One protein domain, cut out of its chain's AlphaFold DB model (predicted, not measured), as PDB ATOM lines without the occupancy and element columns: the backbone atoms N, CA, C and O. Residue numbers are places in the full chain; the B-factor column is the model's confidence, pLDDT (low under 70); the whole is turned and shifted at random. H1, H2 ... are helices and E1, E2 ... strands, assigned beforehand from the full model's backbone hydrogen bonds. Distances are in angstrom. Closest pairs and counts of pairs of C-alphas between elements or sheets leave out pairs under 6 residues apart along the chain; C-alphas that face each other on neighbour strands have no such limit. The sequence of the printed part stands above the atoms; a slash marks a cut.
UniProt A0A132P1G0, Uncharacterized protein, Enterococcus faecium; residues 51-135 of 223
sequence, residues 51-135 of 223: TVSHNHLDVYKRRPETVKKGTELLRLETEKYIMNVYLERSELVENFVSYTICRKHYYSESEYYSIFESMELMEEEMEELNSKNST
ATOM      1  N   THR A  51      22.679 -16.728 -87.428       95.50
ATOM      2  CA  THR A  51      23.911 -17.267 -86.850       95.50
ATOM      3  C   THR A  51      25.096 -16.427 -87.299       95.50
ATOM      4  O   THR A  51      25.322 -16.260 -88.497       95.50
ATOM      5  N   VAL A  52      25.888 -15.962 -86.343       93.19
ATOM      6  CA  VAL A  52      27.090 -15.162 -86.573       93.19
ATOM      7  C   VAL A  52      28.321 -16.041 -86.398       93.19
ATOM      8  O   VAL A  52      28.521 -16.677 -85.358       93.19
ATOM      9  N   SER A  53      29.169 -16.086 -87.418       90.44
ATOM     10  CA  SER A  53      30.418 -16.848 -87.427       90.44
ATOM     11  C   SER A  53      31.586 -16.011 -87.951       90.44
ATOM     12  O   SER A  53      31.384 -15.052 -88.687       90.44
ATOM     13  N   HIS A  54      32.804 -16.373 -87.528       74.56
ATOM     14  CA  HIS A  54      34.066 -15.746 -87.945       74.56
ATOM     15  C   HIS A  54      34.092 -14.221 -87.804       74.56
ATOM     16  O   HIS A  54      34.308 -13.543 -88.786       74.56
ATOM     17  N   ASN A  55      33.895 -13.659 -86.610       75.94
ATOM     18  CA  ASN A  55      33.950 -12.207 -86.420       75.94
ATOM     19  C   ASN A  55      35.403 -11.714 -86.234       75.94
ATOM     20  O   ASN A  55      35.933 -11.691 -85.122       75.94
ATOM     21  N   HIS A  56      36.052 -11.335 -87.335       75.12
ATOM     22  CA  HIS A  56      37.418 -10.800 -87.369       75.12
ATOM     23  C   HIS A  56      37.479  -9.340 -87.844       75.12
ATOM     24  O   HIS A  56      38.560  -8.838 -88.151       75.12
ATOM     25  N   LEU A  57      36.347  -8.635 -87.884       74.44
ATOM     26  CA  LEU A  57      36.279  -7.247 -88.355       74.44
ATOM     27  C   LEU A  57      37.151  -6.289 -87.530       74.44
ATOM     28  O   LEU A  57      37.796  -5.398 -88.085       74.44
ATOM     29  N   ASP A  58      37.283  -6.524 -86.224       68.94
ATOM     30  CA  ASP A  58      38.179  -5.731 -85.373       68.94
ATOM     31  C   ASP A  58      39.660  -5.881 -85.742       68.94
ATOM     32  O   ASP A  58      40.458  -4.970 -85.498       68.94
ATOM     33  N   VAL A  59      40.042  -7.005 -86.361       62.75
ATOM     34  CA  VAL A  59      41.402  -7.215 -86.867       62.75
ATOM     35  C   VAL A  59      41.670  -6.183 -87.962       62.75
ATOM     36  O   VAL A  59      42.698  -5.520 -87.891       62.75
ATOM     37  N   TYR A  60      40.722  -5.945 -88.879       66.62
ATOM     38  CA  TYR A  60      40.838  -4.963 -89.969       66.62
ATOM     39  C   TYR A  60      40.902  -3.506 -89.489       66.62
ATOM     40  O   TYR A  60      41.737  -2.746 -89.986       66.62
ATOM     41  N   LYS A  61      40.120  -3.122 -88.466       65.44
ATOM     42  CA  LYS A  61      40.203  -1.777 -87.852       65.44
ATOM     43  C   LYS A  61      41.621  -1.428 -87.383       65.44
ATOM     44  O   LYS A  61      41.996  -0.259 -87.340       65.44
ATOM     45  N   ARG A  62      42.429  -2.440 -87.049       62.72
ATOM     46  CA  ARG A  62      43.827  -2.291 -86.616       62.72
ATOM     47  C   ARG A  62      44.849  -2.425 -87.755       62.72
ATOM     48  O   ARG A  62      46.039  -2.488 -87.465       62.72
ATOM     49  N   ARG A  63      44.407  -2.453 -89.022       63.06
ATOM     50  CA  ARG A  63      45.220  -2.627 -90.247       63.06
ATOM     51  C   ARG A  63      46.264  -3.747 -90.127       63.06
ATOM     52  O   ARG A  63      47.466  -3.498 -90.090       63.06
ATOM     53  N   PRO A  64      45.823  -5.005 -90.087       58.31
ATOM     54  CA  PRO A  64      46.709  -6.141 -90.007       58.31
ATOM     55  C   PRO A  64      47.265  -6.381 -91.414       58.31
ATOM     56  O   PRO A  64      46.586  -6.939 -92.274       58.31
ATOM     57  N   GLU A  65      48.515  -5.988 -91.656       59.00
ATOM     58  CA  GLU A  65      49.227  -6.220 -92.929       59.00
ATOM     59  C   GLU A  65      49.282  -7.713 -93.336       59.00
ATOM     60  O   GLU A  65      49.662  -8.059 -94.451       59.00
ATOM     61  N   THR A  66      48.894  -8.619 -92.432       63.84
ATOM     62  CA  THR A  66      49.012 -10.074 -92.557       63.84
ATOM     63  C   THR A  66      47.767 -10.795 -93.085       63.84
ATOM     64  O   THR A  66      47.839 -12.007 -93.303       63.84
ATOM     65  N   VAL A  67      46.620 -10.127 -93.256       70.19
ATOM     66  CA  VAL A  67      45.392 -10.806 -93.717       70.19
ATOM     67  C   VAL A  67      45.447 -11.029 -95.230       70.19
ATOM     68  O   VAL A  67      45.727 -10.118 -96.004       70.19
ATOM     69  N   LYS A  68      45.205 -12.270 -95.665       74.75
ATOM     70  CA  LYS A  68      45.253 -12.641 -97.085       74.75
ATOM     71  C   LYS A  68      43.993 -12.166 -97.813       74.75
ATOM     72  O   LYS A  68      42.903 -12.183 -97.243       74.75
ATOM     73  N   LYS A  69      44.131 -11.836 -99.099       77.50
ATOM     74  CA  LYS A  69      42.992 -11.621-100.004       77.50
ATOM     75  C   LYS A  69      42.027 -12.816 -99.947       77.50
ATOM     76  O   LYS A  69      42.483 -13.961 -99.944       77.50
ATOM     77  N   GLY A  70      40.726 -12.542 -99.919       79.00
ATOM     78  CA  GLY A  70      39.659 -13.542 -99.855       79.00
ATOM     79  C   GLY A  70      39.459 -14.163 -98.472       79.00
ATOM     80  O   GLY A  70      38.745 -15.155 -98.354       79.00
ATOM     81  N   THR A  71      40.095 -13.628 -97.422       84.06
ATOM     82  CA  THR A  71      39.835 -14.086 -96.048       84.06
ATOM     83  C   THR A  71      38.425 -13.671 -95.638       84.06
ATOM     84  O   THR A  71      38.115 -12.482 -95.670       84.06
ATOM     85  N   GLU A  72      37.599 -14.637 -95.232       87.38
ATOM     86  CA  GLU A  72      36.281 -14.399 -94.631       87.38
ATOM     87  C   GLU A  72      36.458 -13.741 -93.249       87.38
ATOM     88  O   GLU A  72      37.163 -14.264 -92.382       87.38
ATOM     89  N   LEU A  73      35.861 -12.561 -93.078       89.19
ATOM     90  CA  LEU A  73      35.976 -11.686 -91.906       89.19
ATOM     91  C   LEU A  73      34.724 -11.659 -91.031       89.19
ATOM     92  O   LEU A  73      34.816 -11.205 -89.891       89.19
ATOM     93  N   LEU A  74      33.576 -12.034 -91.591       92.06
ATOM     94  CA  LEU A  74      32.292 -12.188 -90.914       92.06
ATOM     95  C   LEU A  74      31.392 -13.038 -91.804       92.06
ATOM     96  O   LEU A  74      31.351 -12.847 -93.019       92.06
ATOM     97  N   ARG A  75      30.637 -13.947 -91.197       94.00
ATOM     98  CA  ARG A  75      29.591 -14.703 -91.878       94.00
ATOM     99  C   ARG A  75      28.306 -14.682 -91.069       94.00
ATOM    100  O   ARG A  75      28.296 -15.121 -89.917       94.00
ATOM    101  N   LEU A  76      27.239 -14.214 -91.706       94.88
ATOM    102  CA  LEU A  76      25.885 -14.143 -91.164       94.88
ATOM    103  C   LEU A  76      25.011 -15.140 -91.913       94.88
ATOM    104  O   LEU A  76      25.005 -15.167 -93.142       94.88
ATOM    105  N   GLU A  77      24.294 -15.986 -91.188       94.50
ATOM    106  CA  GLU A  77      23.583 -17.106 -91.792       94.50
ATOM    107  C   GLU A  77      22.187 -17.275 -91.192       94.50
ATOM    108  O   GLU A  77      22.041 -17.538 -90.000       94.50
ATOM    109  N   THR A  78      21.163 -17.164 -92.036       92.38
ATOM    110  CA  THR A  78      19.791 -17.586 -91.722       92.38
ATOM    111  C   THR A  78      19.540 -18.977 -92.296       92.38
ATOM    112  O   THR A  78      20.433 -19.599 -92.877       92.38
ATOM    113  N   GLU A  79      18.317 -19.489 -92.184       87.25
ATOM    114  CA  GLU A  79      17.917 -20.705 -92.895       87.25
ATOM    115  C   GLU A  79      18.049 -20.549 -94.421       87.25
ATOM    116  O   GLU A  79      18.556 -21.443 -95.096       87.25
ATOM    117  N   LYS A  80      17.664 -19.385 -94.960       86.50
ATOM    118  CA  LYS A  80      17.528 -19.153 -96.407       86.50
ATOM    119  C   LYS A  80      18.699 -18.402 -97.036       86.50
ATOM    120  O   LYS A  80      18.924 -18.550 -98.235       86.50
ATOM    121  N   TYR A  81      19.446 -17.618 -96.264       90.25
ATOM    122  CA  TYR A  81      20.442 -16.684 -96.790       90.25
ATOM    123  C   TYR A  81      21.769 -16.764 -96.045       90.25
ATOM    124  O   TYR A  81      21.825 -17.106 -94.862       90.25
ATOM    125  N   ILE A  82      22.845 -16.440 -96.758       92.00
ATOM    126  CA  ILE A  82      24.191 -16.277 -96.211       92.00
ATOM    127  C   ILE A  82      24.724 -14.934 -96.685       92.00
ATOM    128  O   ILE A  82      24.735 -14.681 -97.888       92.00
ATOM    129  N   MET A  83      25.223 -14.129 -95.756       93.25
ATOM    130  CA  MET A  83      26.102 -13.012 -96.055       93.25
ATOM    131  C   MET A  83      27.528 -13.373 -95.652       93.25
ATOM    132  O   MET A  83      27.773 -13.713 -94.495       93.25
ATOM    133  N   ASN A  84      28.465 -13.274 -96.591       91.75
ATOM    134  CA  ASN A  84      29.893 -13.384 -96.300       91.75
ATOM    135  C   ASN A  84      30.540 -12.025 -96.509       91.75
ATOM    136  O   ASN A  84      30.428 -11.456 -97.593       91.75
ATOM    137  N   VAL A  85      31.250 -11.553 -95.496       90.25
ATOM    138  CA  VAL A  85      32.104 -10.371 -95.537       90.25
ATOM    139  C   VAL A  85      33.539 -10.854 -95.630       90.25
ATOM    140  O   VAL A  85      33.947 -11.741 -94.880       90.25
ATOM    141  N   TYR A  86      34.319 -10.301 -96.544       87.81
ATOM    142  CA  TYR A  86      35.680 -10.745 -96.799       87.81
ATOM    143  C   TYR A  86      36.580  -9.590 -97.220       87.81
ATOM    144  O   TYR A  86      36.133  -8.522 -97.639       87.81
ATOM    145  N   LEU A  87      37.884  -9.813 -97.079       84.44
ATOM    146  CA  LEU A  87      38.893  -8.845 -97.484       84.44
ATOM    147  C   LEU A  87      39.199  -8.968 -98.978       84.44
ATOM    148  O   LEU A  87      39.638 -10.025 -99.440       84.44
ATOM    149  N   GLU A  88      39.068  -7.869 -99.707       82.69
ATOM    150  CA  GLU A  88      39.478  -7.739-101.101       82.69
ATOM    151  C   GLU A  88      40.651  -6.773-101.264       82.69
ATOM    152  O   GLU A  88      40.971  -5.968-100.388       82.69
ATOM    153  N   ARG A  89      41.321  -6.882-102.414       76.69
ATOM    154  CA  ARG A  89      42.453  -6.029-102.794       76.69
ATOM    155  C   ARG A  89      42.326  -5.622-104.250       76.69
ATOM    156  O   ARG A  89      42.239  -6.493-105.121       76.69
ATOM    157  N   SER A  90      42.390  -4.317-104.501       72.44
ATOM    158  CA  SER A  90      42.542  -3.749-105.841       72.44
ATOM    159  C   SER A  90      43.884  -3.028-105.975       72.44
ATOM    160  O   SER A  90      44.573  -2.763-104.990       72.44
ATOM    161  N   GLU A  91      44.271  -2.715-107.210       70.50
ATOM    162  CA  GLU A  91      45.479  -1.926-107.490       70.50
ATOM    163  C   GLU A  91      45.353  -0.463-107.030       70.50
ATOM    164  O   GLU A  91      46.363   0.213-106.861       70.50
ATOM    165  N   LEU A  92      44.124   0.019-106.816       68.50
ATOM    166  CA  LEU A  92      43.814   1.416-106.498       68.50
ATOM    167  C   LEU A  92      43.619   1.653-104.997       68.50
ATOM    168  O   LEU A  92      43.962   2.715-104.483       68.50
ATOM    169  N   VAL A  93      43.066   0.663-104.298       65.06
ATOM    170  CA  VAL A  93      42.698   0.724-102.882       65.06
ATOM    171  C   VAL A  93      43.245  -0.557-102.260       65.06
ATOM    172  O   VAL A  93      42.642  -1.620-102.398       65.06
ATOM    173  N   GLU A  94      44.458  -0.480-101.697       70.44
ATOM    174  CA  GLU A  94      45.297  -1.638-101.336       70.44
ATOM    175  C   GLU A  94      44.544  -2.771-100.634       70.44
ATOM    176  O   GLU A  94      44.802  -3.932-100.934       70.44
ATOM    177  N   ASN A  95      43.621  -2.449 -99.728       77.19
ATOM    178  CA  ASN A  95      42.687  -3.389 -99.126       77.19
ATOM    179  C   ASN A  95      41.336  -2.692 -98.923       77.19
ATOM    180  O   ASN A  95      41.305  -1.535 -98.502       77.19
ATOM    181  N   PHE A  96      40.241  -3.397 -99.188       80.75
ATOM    182  CA  PHE A  96      38.885  -2.949 -98.877       80.75
ATOM    183  C   PHE A  96      38.025  -4.143 -98.459       80.75
ATOM    184  O   PHE A  96      38.310  -5.289 -98.815       80.75
ATOM    185  N   VAL A  97      36.987  -3.889 -97.672       84.56
ATOM    186  CA  VAL A  97      36.041  -4.923 -97.263       84.56
ATOM    187  C   VAL A  97      34.951  -5.030 -98.318       84.56
ATOM    188  O   VAL A  97      34.352  -4.034 -98.710       84.56
ATOM    189  N   SER A  98      34.687  -6.246 -98.768       86.88
ATOM    190  CA  SER A  98      33.575  -6.557 -99.655       86.88
ATOM    191  C   SER A  98      32.648  -7.542 -98.959       86.88
ATOM    192  O   SER A  98      33.041  -8.222 -98.006       86.88
ATOM    193  N   TYR A  99      31.406  -7.615 -99.413       88.75
ATOM    194  CA  TYR A  99      30.472  -8.610 -98.928       88.75
ATOM    195  C   TYR A  99      29.620  -9.166-100.061       88.75
ATOM    196  O   TYR A  99      29.455  -8.561-101.113       88.75
ATOM    197  N   THR A 100      29.063 -10.347 -99.843       89.56
ATOM    198  CA  THR A 100      28.145 -10.990-100.784       89.56
ATOM    199  C   THR A 100      26.974 -11.543-100.025       89.56
ATOM    200  O   THR A 100      27.160 -12.050 -98.919       89.56
ATOM    201  N   ILE A 101      25.793 -11.459-100.625       89.12
ATOM    202  CA  ILE A 101      24.591 -12.090-100.105       89.12
ATOM    203  C   ILE A 101      24.145 -13.143-101.113       89.12
ATOM    204  O   ILE A 101      24.045 -12.906-102.317       89.12
ATOM    205  N   CYS A 102      23.929 -14.346-100.603       87.25
ATOM    206  CA  CYS A 102      23.571 -15.503-101.397       87.25
ATOM    207  C   CYS A 102      22.346 -16.178-100.805       87.25
ATOM    208  O   CYS A 102      22.263 -16.401 -99.593       87.25
ATOM    209  N   ARG A 103      21.437 -16.605-101.678       84.25
ATOM    210  CA  ARG A 103      20.336 -17.487-101.310       84.25
ATOM    211  C   ARG A 103      20.794 -18.937-101.326       84.25
ATOM    212  O   ARG A 103      21.414 -19.392-102.291       84.25
ATOM    213  N   LYS A 104      20.463 -19.684-100.276       84.00
ATOM    214  CA  LYS A 104      20.660 -21.132-100.222       84.00
ATOM    215  C   LYS A 104      19.567 -21.815-101.032       84.00
ATOM    216  O   LYS A 104      18.379 -21.656-100.754       84.00
ATOM    217  N   HIS A 105      19.971 -22.607-102.012       77.62
ATOM    218  CA  HIS A 105      19.087 -23.514-102.723       77.62
ATOM    219  C   HIS A 105      19.491 -24.951-102.427       77.62
ATOM    220  O   HIS A 105      20.539 -25.421-102.858       77.62
ATOM    221  N   TYR A 106      18.652 -25.644-101.667       65.81
ATOM    222  CA  TYR A 106      18.879 -27.028-101.278       65.81
ATOM    223  C   TYR A 106      18.424 -27.971-102.396       65.81
ATOM    224  O   TYR A 106      17.273 -27.915-102.828       65.81
ATOM    225  N   TYR A 107      19.325 -28.838-102.860       59.59
ATOM    226  CA  TYR A 107      18.962 -29.983-103.707       59.59
ATOM    227  C   TYR A 107      18.592 -31.206-102.854       59.59
ATOM    228  O   TYR A 107      17.852 -32.077-103.309       59.59
ATOM    229  N   SER A 108      19.100 -31.272-101.621       57.97
ATOM    230  CA  SER A 108      18.769 -32.274-100.605       57.97
ATOM    231  C   SER A 108      18.924 -31.680 -99.199       57.97
ATOM    232  O   SER A 108      19.412 -30.561 -99.051       57.97
ATOM    233  N   GLU A 109      18.553 -32.428 -98.155       58.44
ATOM    234  CA  GLU A 109      18.697 -31.995 -96.752       58.44
ATOM    235  C   GLU A 109      20.148 -31.659 -96.356       58.44
ATOM    236  O   GLU A 109      20.370 -30.874 -95.437       58.44
ATOM    237  N   SER A 110      21.145 -32.227 -97.044       54.66
ATOM    238  CA  SER A 110      22.570 -32.055 -96.725       54.66
ATOM    239  C   SER A 110      23.370 -31.287 -97.776       54.66
ATOM    240  O   SER A 110      24.523 -30.942 -97.523       54.66
ATOM    241  N   GLU A 111      22.797 -31.025 -98.953       52.75
ATOM    242  CA  GLU A 111      23.505 -30.399-100.071       52.75
ATOM    243  C   GLU A 111      22.723 -29.214-100.630       52.75
ATOM    244  O   GLU A 111      21.560 -29.329-101.028       52.75
ATOM    245  N   TYR A 112      23.399 -28.069-100.706       70.62
ATOM    246  CA  TYR A 112      22.865 -26.850-101.294       70.62
ATOM    247  C   TYR A 112      23.880 -26.196-102.230       70.62
ATOM    248  O   TYR A 112      25.087 -26.409-102.124       70.62
ATOM    249  N   TYR A 113      23.370 -25.370-103.134       64.31
ATOM    250  CA  TYR A 113      24.139 -24.435-103.941       64.31
ATOM    251  C   TYR A 113      23.686 -23.009-103.628       64.31
ATOM    252  O   TYR A 113      22.561 -22.777-103.186       64.31
ATOM    253  N   SER A 114      24.578 -22.045-103.823       69.31
ATOM    254  CA  SER A 114      24.284 -20.628-103.627       69.31
ATOM    255  C   SER A 114      23.850 -19.985-104.940       69.31
ATOM    256  O   SER A 114      24.568 -20.098-105.937       69.31
ATOM    257  N   ILE A 115      22.728 -19.269-104.930       67.81
ATOM    258  CA  ILE A 115      22.400 -18.296-105.978       67.81
ATOM    259  C   ILE A 115      22.829 -16.920-105.481       67.81
ATOM    260  O   ILE A 115      22.524 -16.543-104.351       67.81
ATOM    261  N   PHE A 116      23.577 -16.208-106.318       69.25
ATOM    262  CA  PHE A 116      24.059 -14.869-106.016       69.25
ATOM    263  C   PHE A 116      22.925 -13.857-106.185       69.25
ATOM    264  O   PHE A 116      22.350 -13.765-107.269       69.25
ATOM    265  N   GLU A 117      22.616 -13.110-105.129       65.56
ATOM    266  CA  GLU A 117      21.663 -12.002-105.172       65.56
ATOM    267  C   GLU A 117      22.448 -10.708-104.907       65.56
ATOM    268  O   GLU A 117      22.609 -10.304-103.762       65.56
ATOM    269  N   SER A 118      22.999 -10.074-105.954       57.66
ATOM    270  CA  SER A 118      23.516  -8.703-105.823       57.66
ATOM    271  C   SER A 118      22.427  -7.693-106.127       57.66
ATOM    272  O   SER A 118      21.857  -7.710-107.221       57.66
ATOM    273  N   MET A 119      22.189  -6.779-105.195       57.12
ATOM    274  CA  MET A 119      21.419  -5.566-105.456       57.12
ATOM    275  C   MET A 119      22.367  -4.484-105.991       57.12
ATOM    276  O   MET A 119      23.487  -4.378-105.505       57.12
ATOM    277  N   GLU A 120      21.932  -3.654-106.949       57.34
ATOM    278  CA  GLU A 120      22.703  -2.473-107.405       57.34
ATOM    279  C   GLU A 120      23.075  -1.537-106.233       57.34
ATOM    280  O   GLU A 120      24.124  -0.905-106.253       57.34
ATOM    281  N   LEU A 121      22.266  -1.529-105.164       60.59
ATOM    282  CA  LEU A 121      22.504  -0.777-103.923       60.59
ATOM    283  C   LEU A 121      23.729  -1.254-103.118       60.59
ATOM    284  O   LEU A 121      24.203  -0.531-102.245       60.59
ATOM    285  N   MET A 122      24.261  -2.451-103.394       73.19
ATOM    286  CA  MET A 122      25.396  -2.992-102.640       73.19
ATOM    287  C   MET A 122      26.699  -2.229-102.895       73.19
ATOM    288  O   MET A 122      27.537  -2.172-102.001       73.19
ATOM    289  N   GLU A 123      26.905  -1.667-104.091       76.44
ATOM    290  CA  GLU A 123      28.138  -0.925-104.399       76.44
ATOM    291  C   GLU A 123      28.219   0.370-103.584       76.44
ATOM    292  O   GLU A 123      29.233   0.617-102.935       76.44
ATOM    293  N   GLU A 124      27.128   1.140-103.533       82.56
ATOM    294  CA  GLU A 124      27.036   2.372-102.740       82.56
ATOM    295  C   GLU A 124      27.194   2.086-101.237       82.56
ATOM    296  O   GLU A 124      27.989   2.742-100.562       82.56
ATOM    297  N   GLU A 125      26.530   1.047-100.717       84.88
ATOM    298  CA  GLU A 125      26.703   0.633 -99.319       84.88
ATOM    299  C   GLU A 125      28.137   0.183 -99.020       84.88
ATOM    300  O   GLU A 125      28.681   0.491 -97.958       84.88
ATOM    301  N   MET A 126      28.788  -0.540 -99.936       84.56
ATOM    302  CA  MET A 126      30.193  -0.916 -99.766       84.56
ATOM    303  C   MET A 126      31.113   0.303 -99.767       84.56
ATOM    304  O   MET A 126      32.053   0.339 -98.968       84.56
ATOM    305  N   GLU A 127      30.884   1.282-100.639       84.25
ATOM    306  CA  GLU A 127      31.653   2.529-100.657       84.25
ATOM    307  C   GLU A 127      31.491   3.292 -99.338       84.25
ATOM    308  O   GLU A 127      32.495   3.678 -98.727       84.25
ATOM    309  N   GLU A 128      30.260   3.425 -98.840       87.25
ATOM    310  CA  GLU A 128      29.985   4.067 -97.553       87.25
ATOM    311  C   GLU A 128      30.689   3.331 -96.403       87.25
ATOM    312  O   GLU A 128      31.446   3.942 -95.642       87.25
ATOM    313  N   LEU A 129      30.522   2.007 -96.306       87.44
ATOM    314  CA  LEU A 129      31.131   1.191 -95.252       87.44
ATOM    315  C   LEU A 129      32.661   1.250 -95.269       87.44
ATOM    316  O   LEU A 129      33.284   1.248 -94.206       87.44
ATOM    317  N   ASN A 130      33.282   1.309 -96.448       84.44
ATOM    318  CA  ASN A 130      34.738   1.427 -96.571       84.44
ATOM    319  C   ASN A 130      35.252   2.853 -96.325       84.44
ATOM    320  O   ASN A 130      36.443   3.029 -96.062       84.44
ATOM    321  N   SER A 131      34.382   3.865 -96.385       84.56
ATOM    322  CA  SER A 131      34.734   5.255 -96.068       84.56
ATOM    323  C   SER A 131      34.807   5.535 -94.559       84.56
ATOM    324  O   SER A 131      35.438   6.511 -94.144       84.56
ATOM    325  N   LYS A 132      34.206   4.666 -93.730       83.88
ATOM    326  CA  LYS A 132      34.140   4.789 -92.265       83.88
ATOM    327  C   LYS A 132      34.782   3.599 -91.541       83.88
ATOM    328  O   LYS A 132      35.105   2.570 -92.127       83.88
ATOM    329  N   ASN A 133      34.966   3.726 -90.225       78.50
ATOM    330  CA  ASN A 133      35.461   2.637 -89.375       78.50
ATOM    331  C   ASN A 133      34.340   1.641 -89.038       78.50
ATOM    332  O   ASN A 133      33.932   1.539 -87.880       78.50
ATOM    333  N   SER A 134      33.852   0.921 -90.047       81.12
ATOM    334  CA  SER A 134      32.725  -0.001 -89.899       81.12
ATOM    335  C   SER A 134      32.965  -1.077 -88.836       81.12
ATOM    336  O   SER A 134      34.068  -1.605 -88.648       81.12
ATOM    337  N   THR A 135      31.904  -1.373 -88.105       85.38
ATOM    338  CA  THR A 135      31.788  -2.354 -87.031       85.38
ATOM    339  C   THR A 135      31.044  -3.587 -87.531       85.38
ATOM    340  O   THR A 135      30.645  -3.672 -88.685       85.38
TER     341      THR A 135
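What this domain is: This is residues 51 to 135 of the 223 residues of an uncharacterized protein of Enterococcus faecium (UniProt A0A132P1G0). One strongly twisted, curled sheet of five strands, E1 to E5 side by side in chain order, makes the body, with the long strand E4 running along much of its length. The longer helix H2 packs on E4 near Phe 96, the short helix H1 sits on the sheet near the first residues of E2, and the hairpin of E4 and E5 reaches to one end of the longest axis. The 85 residues printed hold two named helices and five named strands, in the order E1, H1, E2, E3, E4, E5, H2; the sheet is antiparallel throughout, and the class is mixed, helices and strands. The whole is only just compact, close to loose, with a radius of gyration of the C-alphas of 14.1 A, and elongated, with spans of 41 by 27 by 22 A.

Where its parts are: The printed part opens with E1, residues 51 to 53, whose C-alpha 51 is at (23.911, -17.267, -86.850). H1 takes residues 57 to 61 and measures 6.8 A from first to last C-alpha. E2, residues 72 to 77, is 13.3 A long, and E3, residues 81 to 88, is 21.5 A long. E4, residues 96 to 106, is the longest strand at 31.4 A, from C-alpha 96 at (38.885, -2.949, -98.877) to C-alpha 106 at (18.879, -27.028, -101.278). E5, residues 112 to 116, is 12.9 A long. H2, residues 121 to 131, is 15.7 A long and ends with C-alpha 131 at (34.734, 5.255, -96.068).

How they stand to each other: The sheet runs E1, E2, E3, E4, E5, with E1 and E5 as edge strands. E1 and E2 are antiparallel at 168 degrees, with N 51 and O 77 at 2.8 A. H1 is on the sheet, over E3, at a height over the sheet of 9.4 A. The closest C-alphas of H1 and E2 are those of Leu 57 and Leu 73, 5.7 A apart. E2, E3, E4 and E5 form a meander, each strand the antiparallel neighbour of the one before, and each two in turn make a hairpin. E2 and E3 stand at 171 degrees, with N 76 and O 83 at 2.9 A. E3 and E4 stand at 152 degrees, with N 84 and O 100 at 2.9 A and N 98 and O 86 at 2.9 A. E4 and E5 stand at 132 degrees, with N 105 and O 113 at 2.8 A; here the C-alphas of 104 and 114 face each other at 5.0 A. From edge to edge the strands' lines turn by 84 degrees, and the way across the sheet turns by 58 degrees. H2 is on the sheet, with 22 pairs of C-alphas within 10 A, which its residues 122 to 131 make with E4; the closest C-alphas of H2 and E4 are those of Asn 130 and Phe 96, 6.5 A apart. H1 and H2 are apart, as are E3 and E5. In both helices each O i to N i+4 pair is within hydrogen-bond range.

The domain as a whole: The two C-alphas farthest apart, those of Leu 92 and Glu 109, are 42.9 A from each other, while those of Thr 51 and Thr 135, the first and last printed, are 16.9 A apart. The printed part has no cut and no long link; the links H1 to E2 and E3 to E4 are short, and the other four are tight. The mean pLDDT of the printed part is 77.3, and 26 residues are under 70: residues 58 to 66, 92 to 93, 106 to 111 and 113 to 121.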